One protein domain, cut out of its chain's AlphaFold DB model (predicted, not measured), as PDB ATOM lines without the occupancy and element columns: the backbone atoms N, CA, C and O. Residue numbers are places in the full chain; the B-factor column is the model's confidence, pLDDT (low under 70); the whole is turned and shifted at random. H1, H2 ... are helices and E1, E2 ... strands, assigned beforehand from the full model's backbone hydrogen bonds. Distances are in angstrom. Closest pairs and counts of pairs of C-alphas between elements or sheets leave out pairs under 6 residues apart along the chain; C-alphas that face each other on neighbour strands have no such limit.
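Overview. This is residues 61 to 92 and 305 to 370 of the 370 residues of the protein "D-alanyl-D-alanine carboxypeptidase" of Serratia rubidaea (UniProt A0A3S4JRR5). Three helices make a small up-and-down bundle, in which H1 packs on both H2 and H3 and the three centres make a triangle, and a fourth helix, H4, crosses H1 and H3 at nearly a right angle. The bundle is loosely formed, as H2 meets H3 only at the corner by their link; the short strand E1 lies far out at one end of the long axis, at the start of a tail that leads to H1. The printed part has 98 residues, with one named strand and four named helices in the order E1, H1, H2, H3, H4, and its class is mostly helix. The whole is compact, with a radius of gyration of the C-alphas of 13.2 A, and the C-alphas span 41 by 28 by 22 A.

Arrangement. H1, residues 72 to 87, touches H2, residues 306 to 315, at a shallow tilt of 4 degrees, opposite ways; their closest C-alphas, those of Ser 80 and Ile 310, are 6.9 A apart. H1 touches H3, residues 319 to 334, the same way at a steep tilt of 36 degrees, only just past shallow; their closest C-alphas, those of Ile 86 and Met 329, are 6.5 A apart. H2 and H3 only just touch, with 3 pairs of C-alphas within 8 A, and only at the corner; the closest are those of Phe 313 and Tyr 321, 5.7 A apart. H1, H2 and H3 form the up-and-down bundle, each running against the one before it in the chain. H4, residues 339 to 352, touches H3 about perpendicular, at 80 degrees, with the C-alphas of Gly 330 and Gly 342 closest at 3.7 A. With residues 345 to 350 alone, H4 touches residues 78 to 85 of H1, about perpendicular at 82 degrees; the closest C-alphas, those of Ala 82 and Ile 346, are 5.5 A apart. H2 and H4 are apart. E1, residues 61 to 63, pairs with no named strand and is apart from H1, H2, H3 and H4. In H3 and H4 every O i to N i+4 pair is within hydrogen-bond range; in H1 it is 9 of 12 and in H2 4 of 6.

Along the chain. H1 is 23.6 A long from first to last C-alpha, beginning with C-alpha 72 at (-23.063, -23.837, 27.479). H3 is 22.6 A long, H4 19.7 A, H2 13.9 A and E1 7.1 A. C-alpha 61 is at (-31.486, -17.024, 46.808), and H4 ends with C-alpha 352 at (-20.325, -1.338, 29.890).

Size, cuts and confidence. The two C-alphas farthest apart, those of Tyr 61 and Gly 335, are 42.9 A apart. Residues 93 to 304 are not printed, and C-alphas 92 and 305 are 5.0 A apart across this cut. Of the links that are printed whole, H2 to H3 and H3 to H4 are tight and E1 to H1 is short. Residues 353 to 370 hold no named element. The mean pLDDT of the printed part is 95.5, and residue 370, the chain's last, is under 70.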
ATOM      1  N   TYR A  61     -32.250 -15.819  46.502       96.81
ATOM      2  CA  TYR A  61     -31.486 -17.024  46.808       96.81
ATOM      3  C   TYR A  61     -30.144 -17.018  46.075       96.81
ATOM      4  O   TYR A  61     -30.065 -16.578  44.927       96.81
ATOM      5  N   GLN A  62     -29.103 -17.565  46.702       96.25
ATOM      6  CA  GLN A  62     -27.867 -17.916  46.009       96.25
ATOM      7  C   GLN A  62     -27.209 -19.159  46.602       96.25
ATOM      8  O   GLN A  62     -27.219 -19.358  47.814       96.25
ATOM      9  N   ALA A  63     -26.562 -19.939  45.742       95.06
ATOM     10  CA  ALA A  63     -25.654 -21.015  46.113       95.06
ATOM     11  C   ALA A  63     -24.508 -21.057  45.096       95.06
ATOM     12  O   ALA A  63     -24.761 -21.202  43.902       95.06
ATOM     13  N   HIS A  64     -23.263 -20.894  45.561       94.00
ATOM     14  CA  HIS A  64     -22.046 -20.900  44.725       94.00
ATOM     15  C   HIS A  64     -22.117 -19.996  43.477       94.00
ATOM     16  O   HIS A  64     -21.562 -20.324  42.429       94.00
ATOM     17  N   ALA A  65     -22.841 -18.881  43.572       92.69
ATOM     18  CA  ALA A  65     -23.190 -18.050  42.424       92.69
ATOM     19  C   ALA A  65     -22.004 -17.272  41.820       92.69
ATOM     20  O   ALA A  65     -22.092 -16.785  40.700       92.69
ATOM     21  N   ASP A  66     -20.909 -17.160  42.565       90.19
ATOM     22  CA  ASP A  66     -19.649 -16.523  42.189       90.19
ATOM     23  C   ASP A  66     -18.662 -17.493  41.513       90.19
ATOM     24  O   ASP A  66     -17.617 -17.080  41.003       90.19
ATOM     25  N   ARG A  67     -18.976 -18.796  41.473       91.75
ATOM     26  CA  ARG A  67     -18.132 -19.783  40.797       91.75
ATOM     27  C   ARG A  67     -18.300 -19.681  39.287       91.75
ATOM     28  O   ARG A  67     -19.400 -19.806  38.757       91.75
ATOM     29  N   ARG A  68     -17.177 -19.553  38.574       91.88
ATOM     30  CA  ARG A  68     -17.162 -19.690  37.113       91.88
ATOM     31  C   ARG A  68     -17.500 -21.126  36.728       91.88
ATOM     32  O   ARG A  68     -16.831 -22.062  37.161       91.88
ATOM     33  N   LEU A  69     -18.510 -21.264  35.883       94.00
ATOM     34  CA  LEU A  69     -18.968 -22.524  35.315       94.00
ATOM     35  C   LEU A  69     -19.026 -22.393  33.796       94.00
ATOM     36  O   LEU A  69     -19.106 -21.285  33.262       94.00
ATOM     37  N   VAL A  70     -19.011 -23.531  33.111       93.44
ATOM     38  CA  VAL A  70     -19.274 -23.589  31.676       93.44
ATOM     39  C   VAL A  70     -20.753 -23.266  31.451       93.44
ATOM     40  O   VAL A  70     -21.606 -24.023  31.914       93.44
ATOM     41  N   PRO A  71     -21.096 -22.161  30.765       94.06
ATOM     42  CA  PRO A  71     -22.491 -21.742  30.633       94.06
ATOM     43  C   PRO A  71     -23.251 -22.529  29.559       94.06
ATOM     44  O   PRO A  71     -24.472 -22.399  29.458       94.06
ATOM     45  N   ALA A  72     -22.537 -23.291  28.721       94.31
ATOM     46  CA  ALA A  72     -23.063 -23.837  27.479       94.31
ATOM     47  C   ALA A  72     -23.810 -22.741  26.685       94.31
ATOM     48  O   ALA A  72     -23.409 -21.572  26.666       94.31
ATOM     49  N   SER A  73     -24.953 -23.079  26.086       96.69
ATOM     50  CA  SER A  73     -25.750 -22.149  25.277       96.69
ATOM     51  C   SER A  73     -26.333 -20.946  26.028       96.69
ATOM     52  O   SER A  73     -26.823 -20.030  25.367       96.69
ATOM     53  N   ASN A  74     -26.223 -20.857  27.360       96.50
ATOM     54  CA  ASN A  74     -26.555 -19.614  28.067       96.50
ATOM     55  C   ASN A  74     -25.629 -18.458  27.645       96.50
ATOM     56  O   ASN A  74     -26.017 -17.297  27.760       96.50
ATOM     57  N   MET A  75     -24.455 -18.753  27.064       96.06
ATOM     58  CA  MET A  75     -23.574 -17.745  26.461       96.06
ATOM     59  C   MET A  75     -24.289 -16.884  25.407       96.06
ATOM     60  O   MET A  75     -24.019 -15.688  25.280       96.06
ATOM     61  N   LYS A  76     -25.263 -17.462  24.691       97.75
ATOM     62  CA  LYS A  76     -26.031 -16.771  23.650       97.75
ATOM     63  C   LYS A  76     -26.785 -15.549  24.174       97.75
ATOM     64  O   LYS A  76     -27.040 -14.635  23.393       97.75
ATOM     65  N   MET A  77     -27.094 -15.487  25.475       96.69
ATOM     66  CA  MET A  77     -27.693 -14.301  26.093       96.69
ATOM     67  C   MET A  77     -26.779 -13.079  25.926       96.69
ATOM     68  O   MET A  77     -27.215 -12.073  25.370       96.69
ATOM     69  N   PHE A  78     -25.501 -13.195  26.294       96.38
ATOM     70  CA  PHE A  78     -24.521 -12.111  26.163       96.38
ATOM     71  C   PHE A  78     -24.298 -11.721  24.703       96.38
ATOM     72  O   PHE A  78     -24.369 -10.541  24.362       96.38
ATOM     73  N   THR A  79     -24.123 -12.711  23.823       98.19
ATOM     74  CA  THR A  79     -23.964 -12.478  22.381       98.19
ATOM     75  C   THR A  79     -25.179 -11.767  21.781       98.19
ATOM     76  O   THR A  79     -25.015 -10.857  20.973       98.19
ATOM     77  N   SER A  80     -26.402 -12.143  22.176       98.38
ATOM     78  CA  SER A  80     -27.635 -11.534  21.655       98.38
ATOM     79  C   SER A  80     -27.816 -10.082  22.098       98.38
ATOM     80  O   SER A  80     -28.166  -9.238  21.276       98.38
ATOM     81  N   LEU A  81     -27.535  -9.782  23.370       98.12
ATOM     82  CA  LEU A  81     -27.622  -8.428  23.913       98.12
ATOM     83  C   LEU A  81     -26.574  -7.517  23.267       98.12
ATOM     84  O   LEU A  81     -26.917  -6.440  22.782       98.12
ATOM     85  N   ALA A  82     -25.331  -7.996  23.161       98.56
ATOM     86  CA  ALA A  82     -24.265  -7.283  22.467       98.56
ATOM     87  C   ALA A  82     -24.614  -7.033  20.991       98.56
ATOM     88  O   ALA A  82     -24.389  -5.941  20.478       98.56
ATOM     89  N   ALA A  83     -25.210  -8.015  20.307       98.75
ATOM     90  CA  ALA A  83     -25.618  -7.856  18.915       98.75
ATOM     91  C   ALA A  83     -26.680  -6.760  18.750       98.75
ATOM     92  O   ALA A  83     -26.577  -5.965  17.816       98.75
ATOM     93  N   PHE A  84     -27.671  -6.684  19.644       98.69
ATOM     94  CA  PHE A  84     -28.673  -5.617  19.600       98.69
ATOM     95  C   PHE A  84     -28.066  -4.229  19.812       98.69
ATOM     96  O   PHE A  84     -28.417  -3.318  19.065       98.69
ATOM     97  N   ASP A  85     -27.154  -4.084  20.773       98.50
ATOM     98  CA  ASP A  85     -26.473  -2.819  21.068       98.50
ATOM     99  C   ASP A  85     -25.558  -2.365  19.915       98.50
ATOM    100  O   ASP A  85     -25.626  -1.227  19.455       98.50
ATOM    101  N   ILE A  86     -24.747  -3.283  19.382       98.69
ATOM    102  CA  ILE A  86     -23.683  -2.964  18.421       98.69
ATOM    103  C   ILE A  86     -24.196  -2.880  16.979       98.69
ATOM    104  O   ILE A  86     -23.767  -2.019  16.202       98.69
ATOM    105  N   LEU A  87     -25.055  -3.817  16.570       98.75
ATOM    106  CA  LEU A  87     -25.551  -3.889  15.193       98.75
ATOM    107  C   LEU A  87     -26.852  -3.097  15.017       98.75
ATOM    108  O   LEU A  87     -27.058  -2.515  13.950       98.75
ATOM    109  N   GLY A  88     -27.694  -3.060  16.053       98.69
ATOM    110  CA  GLY A  88     -29.040  -2.491  16.018       98.69
ATOM    111  C   GLY A  88     -30.109  -3.510  15.610       98.69
ATOM    112  O   GLY A  88     -29.871  -4.415  14.808       98.69
ATOM    113  N   ALA A  89     -31.326  -3.349  16.139       98.56
ATOM    114  CA  ALA A  89     -32.444  -4.275  15.916       98.56
ATOM    115  C   ALA A  89     -32.849  -4.434  14.436       98.56
ATOM    116  O   ALA A  89     -33.336  -5.499  14.047       98.56
ATOM    117  N   ASP A  90     -32.604  -3.407  13.620       98.62
ATOM    118  CA  ASP A  90     -32.914  -3.374  12.188       98.62
ATOM    119  C   ASP A  90     -31.755  -3.821  11.293       98.62
ATOM    120  O   ASP A  90     -31.892  -3.811  10.067       98.62
ATOM    121  N   TYR A  91     -30.623  -4.236  11.874       98.81
ATOM    122  CA  TYR A  91     -29.485  -4.741  11.111       98.81
ATOM    123  C   TYR A  91     -29.898  -5.901  10.207       98.81
ATOM    124  O   TYR A  91     -30.643  -6.794  10.618       98.81
ATOM    125  N   ARG A  92     -29.379  -5.905   8.979       98.69
ATOM    126  CA  ARG A  92     -29.612  -6.951   7.983       98.69
ATOM    127  C   ARG A  92     -28.303  -7.326   7.312       98.69
ATOM    128  O   ARG A  92     -27.461  -6.470   7.041       98.69
ATOM    129  N   SER A 305     -34.478  -8.720   9.589       98.56
ATOM    130  CA  SER A 305     -33.818  -7.880  10.595       98.56
ATOM    131  C   SER A 305     -33.250  -8.716  11.743       98.56
ATOM    132  O   SER A 305     -33.749  -9.811  12.025       98.56
ATOM    133  N   LEU A 306     -32.268  -8.178  12.467       98.62
ATOM    134  CA  LEU A 306     -31.708  -8.812  13.661       98.62
ATOM    135  C   LEU A 306     -32.801  -9.193  14.668       98.62
ATOM    136  O   LEU A 306     -32.788 -10.311  15.177       98.62
ATOM    137  N   SER A 307     -33.802  -8.334  14.877       98.25
ATOM    138  CA  SER A 307     -34.963  -8.634  15.728       98.25
ATOM    139  C   SER A 307     -35.685  -9.934  15.348       98.25
ATOM    140  O   SER A 307     -36.168 -10.654  16.222       98.25
ATOM    141  N   ARG A 308     -35.712 -10.290  14.058       97.56
ATOM    142  CA  ARG A 308     -36.271 -11.558  13.577       97.56
ATOM    143  C   ARG A 308     -35.263 -12.704  13.649       97.56
ATOM    144  O   ARG A 308     -35.648 -13.814  14.014       97.56
ATOM    145  N   LEU A 309     -33.995 -12.454  13.325       97.75
ATOM    146  CA  LEU A 309     -32.933 -13.467  13.367       97.75
ATOM    147  C   LEU A 309     -32.685 -13.983  14.790       97.75
ATOM    148  O   LEU A 309     -32.507 -15.187  14.979       97.75
ATOM    149  N   ILE A 310     -32.752 -13.102  15.794       97.56
ATOM    150  CA  ILE A 310     -32.558 -13.457  17.206       97.56
ATOM    151  C   ILE A 310     -33.589 -14.487  17.688       97.56
ATOM    152  O   ILE A 310     -33.261 -15.330  18.521       97.56
ATOM    153  N   VAL A 311     -34.806 -14.494  17.128       96.62
ATOM    154  CA  VAL A 311     -35.806 -15.523  17.454       96.62
ATOM    155  C   VAL A 311     -35.271 -16.910  17.115       96.62
ATOM    156  O   VAL A 311     -35.346 -17.799  17.953       96.62
ATOM    157  N   THR A 312     -34.689 -17.091  15.927       94.69
ATOM    158  CA  THR A 312     -34.068 -18.371  15.550       94.69
ATOM    159  C   THR A 312     -32.856 -18.654  16.431       94.69
ATOM    160  O   THR A 312     -32.766 -19.721  17.032       94.69
ATOM    161  N   PHE A 313     -31.965 -17.670  16.583       97.06
ATOM    162  CA  PHE A 313     -30.755 -17.813  17.390       97.06
ATOM    163  C   PHE A 313     -31.039 -18.349  18.801       97.06
ATOM    164  O   PHE A 313     -30.380 -19.288  19.240       97.06
ATOM    165  N   LEU A 314     -32.042 -17.792  19.485       97.56
ATOM    166  CA  LEU A 314     -32.344 -18.133  20.875       97.56
ATOM    167  C   LEU A 314     -33.352 -19.278  21.022       97.56
ATOM    168  O   LEU A 314     -33.188 -20.099  21.918       97.56
ATOM    169  N   LYS A 315     -34.392 -19.372  20.176       96.12
ATOM    170  CA  LYS A 315     -35.440 -20.402  20.345       96.12
ATOM    171  C   LYS A 315     -34.968 -21.803  19.989       96.12
ATOM    172  O   LYS A 315     -35.393 -22.744  20.649       96.12
ATOM    173  N   VAL A 316     -34.114 -21.935  18.977       93.44
ATOM    174  CA  VAL A 316     -33.534 -23.231  18.592       93.44
ATOM    175  C   VAL A 316     -32.058 -23.346  18.977       93.44
ATOM    176  O   VAL A 316     -31.407 -24.316  18.613       93.44
ATOM    177  N   SER A 317     -31.529 -22.372  19.730       96.31
ATOM    178  CA  SER A 317     -30.133 -22.338  20.185       96.31
ATOM    179  C   SER A 317     -29.122 -22.536  19.045       96.31
ATOM    180  O   SER A 317     -28.161 -23.294  19.162       96.31
ATOM    181  N   ASN A 318     -29.326 -21.851  17.917       97.00
ATOM    182  CA  ASN A 318     -28.514 -22.073  16.722       97.00
ATOM    183  C   ASN A 318     -27.082 -21.537  16.913       97.00
ATOM    184  O   ASN A 318     -26.869 -20.329  17.041       97.00
ATOM    185  N   ASN A 319     -26.090 -22.428  16.922       96.88
ATOM    186  CA  ASN A 319     -24.691 -22.050  17.131       96.88
ATOM    187  C   ASN A 319     -24.142 -21.195  15.986       96.88
ATOM    188  O   ASN A 319     -23.517 -20.166  16.243       96.88
ATOM    189  N   GLY A 320     -24.442 -21.564  14.737       97.25
ATOM    190  CA  GLY A 320     -23.969 -20.851  13.554       97.25
ATOM    191  C   GLY A 320     -24.368 -19.375  13.553       97.25
ATOM    192  O   GLY A 320     -23.551 -18.510  13.248       97.25
ATOM    193  N   TYR A 321     -25.590 -19.067  13.999       98.06
ATOM    194  CA  TYR A 321     -26.052 -17.684  14.157       98.06
ATOM    195  C   TYR A 321     -25.207 -16.912  15.179       98.06
ATOM    196  O   TYR A 321     -24.844 -15.766  14.922       98.06
ATOM    197  N   GLY A 322     -24.861 -17.529  16.312       97.75
ATOM    198  CA  GLY A 322     -24.022 -16.900  17.337       97.75
ATOM    199  C   GLY A 322     -22.632 -16.542  16.815       97.75
ATOM    200  O   GLY A 322     -22.141 -15.436  17.059       97.75
ATOM    201  N   GLU A 323     -22.022 -17.436  16.040       98.38
ATOM    202  CA  GLU A 323     -20.695 -17.195  15.467       98.38
ATOM    203  C   GLU A 323     -20.719 -16.148  14.347       98.38
ATOM    204  O   GLU A 323     -19.870 -15.254  14.308       98.38
ATOM    205  N   ILE A 324     -21.734 -16.191  13.482       98.69
ATOM    206  CA  ILE A 324     -21.954 -15.185  12.437       98.69
ATOM    207  C   ILE A 324     -22.152 -13.795  13.048       98.69
ATOM    208  O   ILE A 324     -21.518 -12.837  12.604       98.69
ATOM    209  N   LEU A 325     -22.987 -13.672  14.085       98.75
ATOM    210  CA  LEU A 325     -23.206 -12.402  14.786       98.75
ATOM    211  C   LEU A 325     -21.921 -11.900  15.446       98.75
ATOM    212  O   LEU A 325     -21.625 -10.707  15.378       98.75
ATOM    213  N   THR A 326     -21.121 -12.802  16.017       98.69
ATOM    214  CA  THR A 326     -19.820 -12.462  16.606       98.69
ATOM    215  C   THR A 326     -18.888 -11.850  15.562       98.69
ATOM    216  O   THR A 326     -18.396 -10.734  15.755       98.69
ATOM    217  N   LYS A 327     -18.705 -12.506  14.410       98.81
ATOM    218  CA  LYS A 327     -17.882 -11.958  13.320       98.81
ATOM    219  C   LYS A 327     -18.470 -10.664  12.741       98.81
ATOM    220  O   LYS A 327     -17.724  -9.729  12.449       98.81
ATOM    221  N   ALA A 328     -19.795 -10.552  12.635       98.88
ATOM    222  CA  ALA A 328     -20.466  -9.335  12.173       98.88
ATOM    223  C   ALA A 328     -20.208  -8.133  13.099       98.88
ATOM    224  O   ALA A 328     -19.906  -7.041  12.613       98.88
ATOM    225  N   MET A 329     -20.255  -8.331  14.421       98.81
ATOM    226  CA  MET A 329     -19.908  -7.301  15.411       98.81
ATOM    227  C   MET A 329     -18.437  -6.889  15.318       98.81
ATOM    228  O   MET A 329     -18.129  -5.694  15.351       98.81
ATOM    229  N   GLY A 330     -17.526  -7.850  15.129       98.69
ATOM    230  CA  GLY A 330     -16.109  -7.563  14.883       98.69
ATOM    231  C   GLY A 330     -15.915  -6.685  13.645       98.69
ATOM    232  O   GLY A 330     -15.227  -5.663  13.693       98.69
ATOM    233  N   ARG A 331     -16.607  -7.019  12.550       98.56
ATOM    234  CA  ARG A 331     -16.566  -6.237  11.310       98.56
ATOM    235  C   ARG A 331     -17.128  -4.831  11.501       98.56
ATOM    236  O   ARG A 331     -16.528  -3.875  11.023       98.56
ATOM    237  N   LYS A 332     -18.255  -4.693  12.205       98.50
ATOM    238  CA  LYS A 332     -18.911  -3.402  12.459       98.50
ATOM    239  C   LYS A 332     -18.043  -2.460  13.296       98.50
ATOM    240  O   LYS A 332     -18.024  -1.267  13.016       98.50
ATOM    241  N   THR A 333     -17.351  -2.988  14.304       98.38
ATOM    242  CA  THR A 333     -16.616  -2.180  15.294       98.38
ATOM    243  C   THR A 333     -15.147  -1.962  14.942       98.38
ATOM    244  O   THR A 333     -14.599  -0.911  15.253       98.38
ATOM    245  N   GLN A 334     -14.497  -2.937  14.299       97.38
ATOM    246  CA  GLN A 334     -13.049  -2.931  14.048       97.38
ATOM    247  C   GLN A 334     -12.686  -3.154  12.573       97.38
ATOM    248  O   GLN A 334     -11.508  -3.275  12.241       97.38
ATOM    249  N   GLY A 335     -13.675  -3.259  11.678       97.56
ATOM    250  CA  GLY A 335     -13.448  -3.535  10.257       97.56
ATOM    251  C   GLY A 335     -12.983  -4.965   9.956       97.56
ATOM    252  O   GLY A 335     -12.670  -5.263   8.808       97.56
ATOM    253  N   LYS A 336     -12.948  -5.857  10.958       98.06
ATOM    254  CA  LYS A 336     -12.449  -7.235  10.838       98.06
ATOM    255  C   LYS A 336     -13.504  -8.262  11.232       98.06
ATOM    256  O   LYS A 336     -13.908  -8.334  12.389       98.06
ATOM    257  N   GLY A 337     -13.932  -9.072  10.270       98.44
ATOM    258  CA  GLY A 337     -14.904 -10.141  10.479       98.44
ATOM    259  C   GLY A 337     -14.297 -11.423  11.045       98.44
ATOM    260  O   GLY A 337     -14.382 -12.465  10.407       98.44
ATOM    261  N   ASP A 338     -13.671 -11.342  12.215       98.38
ATOM    262  CA  ASP A 338     -13.037 -12.473  12.900       98.38
ATOM    263  C   ASP A 338     -13.541 -12.609  14.348       98.38
ATOM    264  O   ASP A 338     -14.117 -11.676  14.924       98.38
ATOM    265  N   TRP A 339     -13.336 -13.784  14.954       98.06
ATOM    266  CA  TRP A 339     -13.739 -14.029  16.344       98.06
ATOM    267  C   TRP A 339     -13.038 -13.106  17.327       98.06
ATOM    268  O   TRP A 339     -13.673 -12.621  18.253       98.06
ATOM    269  N   ALA A 340     -11.745 -12.839  17.145       97.44
ATOM    270  CA  ALA A 340     -10.985 -12.036  18.095       97.44
ATOM    271  C   ALA A 340     -11.571 -10.618  18.227       97.44
ATOM    272  O   ALA A 340     -11.718 -10.094  19.330       97.44
ATOM    273  N   SER A 341     -11.938 -10.006  17.105       98.38
ATOM    274  CA  SER A 341     -12.544  -8.679  17.027       98.38
ATOM    275  C   SER A 341     -13.983  -8.699  17.532       98.38
ATOM    276  O   SER A 341     -14.360  -7.819  18.304       98.38
ATOM    277  N   GLY A 342     -14.756  -9.730  17.178       98.31
ATOM    278  CA  GLY A 342     -16.111  -9.939  17.690       98.31
ATOM    279  C   GLY A 342     -16.167 -10.110  19.208       98.31
ATOM    280  O   GLY A 342     -16.910  -9.408  19.885       98.31
ATOM    281  N   LEU A 343     -15.321 -10.977  19.761       97.44
ATOM    282  CA  LEU A 343     -15.225 -11.238  21.196       97.44
ATOM    283  C   LEU A 343     -14.737 -10.013  21.972       97.44
ATOM    284  O   LEU A 343     -15.236  -9.756  23.062       97.44
ATOM    285  N   ARG A 344     -13.821  -9.208  21.410       97.25
ATOM    286  CA  ARG A 344     -13.464  -7.903  21.997       97.25
ATOM    287  C   ARG A 344     -14.664  -6.956  22.045       97.25
ATOM    288  O   ARG A 344     -14.856  -6.291  23.057       97.25
ATOM    289  N   ALA A 345     -15.472  -6.911  20.985       97.94
ATOM    290  CA  ALA A 345     -16.664  -6.067  20.935       97.94
ATOM    291  C   ALA A 345     -17.719  -6.507  21.966       97.94
ATOM    292  O   ALA A 345     -18.211  -5.676  22.725       97.94
ATOM    293  N   ILE A 346     -17.991  -7.815  22.062       97.50
ATOM    294  CA  ILE A 346     -18.880  -8.373  23.094       97.50
ATOM    295  C   ILE A 346     -18.313  -8.089  24.487       97.50
ATOM    296  O   ILE A 346     -19.044  -7.658  25.375       97.50
ATOM    297  N   SER A 347     -17.003  -8.264  24.675       96.56
ATOM    298  CA  SER A 347     -16.371  -8.037  25.970       96.56
ATOM    299  C   SER A 347     -16.507  -6.590  26.439       96.56
ATOM    300  O   SER A 347     -16.742  -6.346  27.621       96.56
ATOM    301  N   HIS A 348     -16.357  -5.637  25.520       95.88
ATOM    302  CA  HIS A 348     -16.556  -4.218  25.792       95.88
ATOM    303  C   HIS A 348     -18.022  -3.912  26.132       95.88
ATOM    304  O   HIS A 348     -18.287  -3.222  27.111       95.88
ATOM    305  N   PHE A 349     -18.976  -4.485  25.388       96.56
ATOM    306  CA  PHE A 349     -20.402  -4.369  25.711       96.56
ATOM    307  C   PHE A 349     -20.703  -4.862  27.134       96.56
ATOM    308  O   PHE A 349     -21.298  -4.133  27.920       96.56
ATOM    309  N   VAL A 350     -20.249  -6.068  27.485       95.19
ATOM    310  CA  VAL A 350     -20.491  -6.677  28.804       95.19
ATOM    311  C   VAL A 350     -19.896  -5.828  29.935       95.19
ATOM    312  O   VAL A 350     -20.547  -5.635  30.959       95.19
ATOM    313  N   GLN A 351     -18.703  -5.259  29.738       95.19
ATOM    314  CA  GLN A 351     -18.085  -4.351  30.713       95.19
ATOM    315  C   GLN A 351     -18.881  -3.054  30.894       95.19
ATOM    316  O   GLN A 351     -19.048  -2.592  32.021       95.19
ATOM    317  N   ASN A 352     -19.454  -2.514  29.817       95.31
ATOM    318  CA  ASN A 352     -20.325  -1.338  29.890       95.31
ATOM    319  C   ASN A 352     -21.650  -1.611  30.618       95.31
ATOM    320  O   ASN A 352     -22.281  -0.669  31.088       95.31
ATOM    321  N   GLN A 353     -22.050  -2.880  30.770       94.25
ATOM    322  CA  GLN A 353     -23.169  -3.287  31.631       94.25
ATOM    323  C   GLN A 353     -22.769  -3.430  33.115       94.25
ATOM    324  O   GLN A 353     -23.564  -3.905  33.923       94.25
ATOM    325  N   GLY A 354     -21.543  -3.047  33.492       92.50
ATOM    326  CA  GLY A 354     -21.049  -3.099  34.872       92.50
ATOM    327  C   GLY A 354     -20.465  -4.449  35.297       92.50
ATOM    328  O   GLY A 354     -20.199  -4.647  36.480       92.50
ATOM    329  N   ILE A 355     -20.255  -5.385  34.362       91.06
ATOM    330  CA  ILE A 355     -19.625  -6.680  34.657       91.06
ATOM    331  C   ILE A 355     -18.103  -6.544  34.541       91.06
ATOM    332  O   ILE A 355     -17.560  -6.314  33.458       91.06
ATOM    333  N   GLU A 356     -17.404  -6.717  35.660       89.69
ATOM    334  CA  GLU A 356     -15.954  -6.534  35.744       89.69
ATOM    335  C   GLU A 356     -15.168  -7.475  34.817       89.69
ATOM    336  O   GLU A 356     -15.468  -8.666  34.672       89.69
ATOM    337  N   ALA A 357     -14.094  -6.950  34.223       83.88
ATOM    338  CA  ALA A 357     -13.171  -7.745  33.424       83.88
ATOM    339  C   ALA A 357     -12.547  -8.883  34.256       83.88
ATOM    340  O   ALA A 357     -12.200  -8.714  35.419       83.88
ATOM    341  N   GLY A 358     -12.385 -10.063  33.651       84.88
ATOM    342  CA  GLY A 358     -11.794 -11.234  34.311       84.88
ATOM    343  C   GLY A 358     -12.768 -12.069  35.152       84.88
ATOM    344  O   GLY A 358     -12.444 -13.211  35.491       84.88
ATOM    345  N   THR A 359     -13.978 -11.574  35.431       88.06
ATOM    346  CA  THR A 359     -15.028 -12.353  36.119       88.06
ATOM    347  C   THR A 359     -15.714 -13.367  35.199       88.06
ATOM    348  O   THR A 359     -16.188 -14.402  35.664       88.06
ATOM    349  N   TYR A 360     -15.672 -13.142  33.885       89.12
ATOM    350  CA  TYR A 360     -16.156 -14.059  32.854       89.12
ATOM    351  C   TYR A 360     -15.095 -14.272  31.770       89.12
ATOM    352  O   TYR A 360     -14.139 -13.505  31.633       89.12
ATOM    353  N   ARG A 361     -15.269 -15.335  30.979       91.19
ATOM    354  CA  ARG A 361     -14.431 -15.625  29.816       91.19
ATOM    355  C   ARG A 361     -15.301 -16.151  28.686       91.19
ATOM    356  O   ARG A 361     -15.806 -17.265  28.768       91.19
ATOM    357  N   GLN A 362     -15.432 -15.358  27.631       92.69
ATOM    358  CA  GLN A 362     -16.111 -15.760  26.407       92.69
ATOM    359  C   GLN A 362     -15.083 -16.095  25.326       92.69
ATOM    360  O   GLN A 362     -14.121 -15.357  25.118       92.69
ATOM    361  N   VAL A 363     -15.267 -17.242  24.676       93.50
ATOM    362  CA  VAL A 363     -14.328 -17.800  23.685       93.50
ATOM    363  C   VAL A 363     -14.979 -18.064  22.328       93.50
ATOM    364  O   VAL A 363     -14.266 -18.271  21.351       93.50
ATOM    365  N   ASP A 364     -16.310 -18.018  22.263       94.62
ATOM    366  CA  ASP A 364     -17.128 -18.133  21.058       94.62
ATOM    367  C   ASP A 364     -18.462 -17.373  21.238       94.62
ATOM    368  O   ASP A 364     -18.732 -16.796  22.298       94.62
ATOM    369  N   GLY A 365     -19.280 -17.308  20.189       95.44
ATOM    370  CA  GLY A 365     -20.586 -16.646  20.220       95.44
ATOM    371  C   GLY A 365     -21.731 -17.536  20.707       95.44
ATOM    372  O   GLY A 365     -22.781 -17.024  21.111       95.44
ATOM    373  N   SER A 366     -21.556 -18.855  20.646       95.94
ATOM    374  CA  SER A 366     -22.615 -19.843  20.861       95.94
ATOM    375  C   SER A 366     -22.591 -20.541  22.219       95.94
ATOM    376  O   SER A 366     -23.634 -21.058  22.630       95.94
ATOM    377  N   GLY A 367     -21.448 -20.571  22.904       92.25
ATOM    378  CA  GLY A 367     -21.211 -21.417  24.071       92.25
ATOM    379  C   GLY A 367     -21.100 -22.902  23.729       92.25
ATOM    380  O   GLY A 367     -21.453 -23.739  24.559       92.25
ATOM    381  N   CYS A 368     -20.699 -23.233  22.496       87.19
ATOM    382  CA  CYS A 368     -20.464 -24.612  22.066       87.19
ATOM    383  C   CYS A 368     -19.211 -25.189  22.731       87.19
ATOM    384  O   CYS A 368     -19.152 -26.383  23.019       87.19
ATOM    385  N   ARG A 369     -18.216 -24.345  23.007       79.19
ATOM    386  CA  ARG A 369     -17.053 -24.745  23.789       79.19
ATOM    387  C   ARG A 369     -17.385 -24.868  25.280       79.19
ATOM    388  O   ARG A 369     -17.999 -23.969  25.860       79.19
ATOM    389  N   ALA A 370     -16.880 -25.946  25.887       56.53
ATOM    390  CA  ALA A 370     -16.777 -26.113  27.334       56.53
ATOM    391  C   ALA A 370     -15.464 -25.546  27.899       56.53
ATOM    392  O   ALA A 370     -14.389 -25.765  27.286       56.53
TER     393      ALA A 370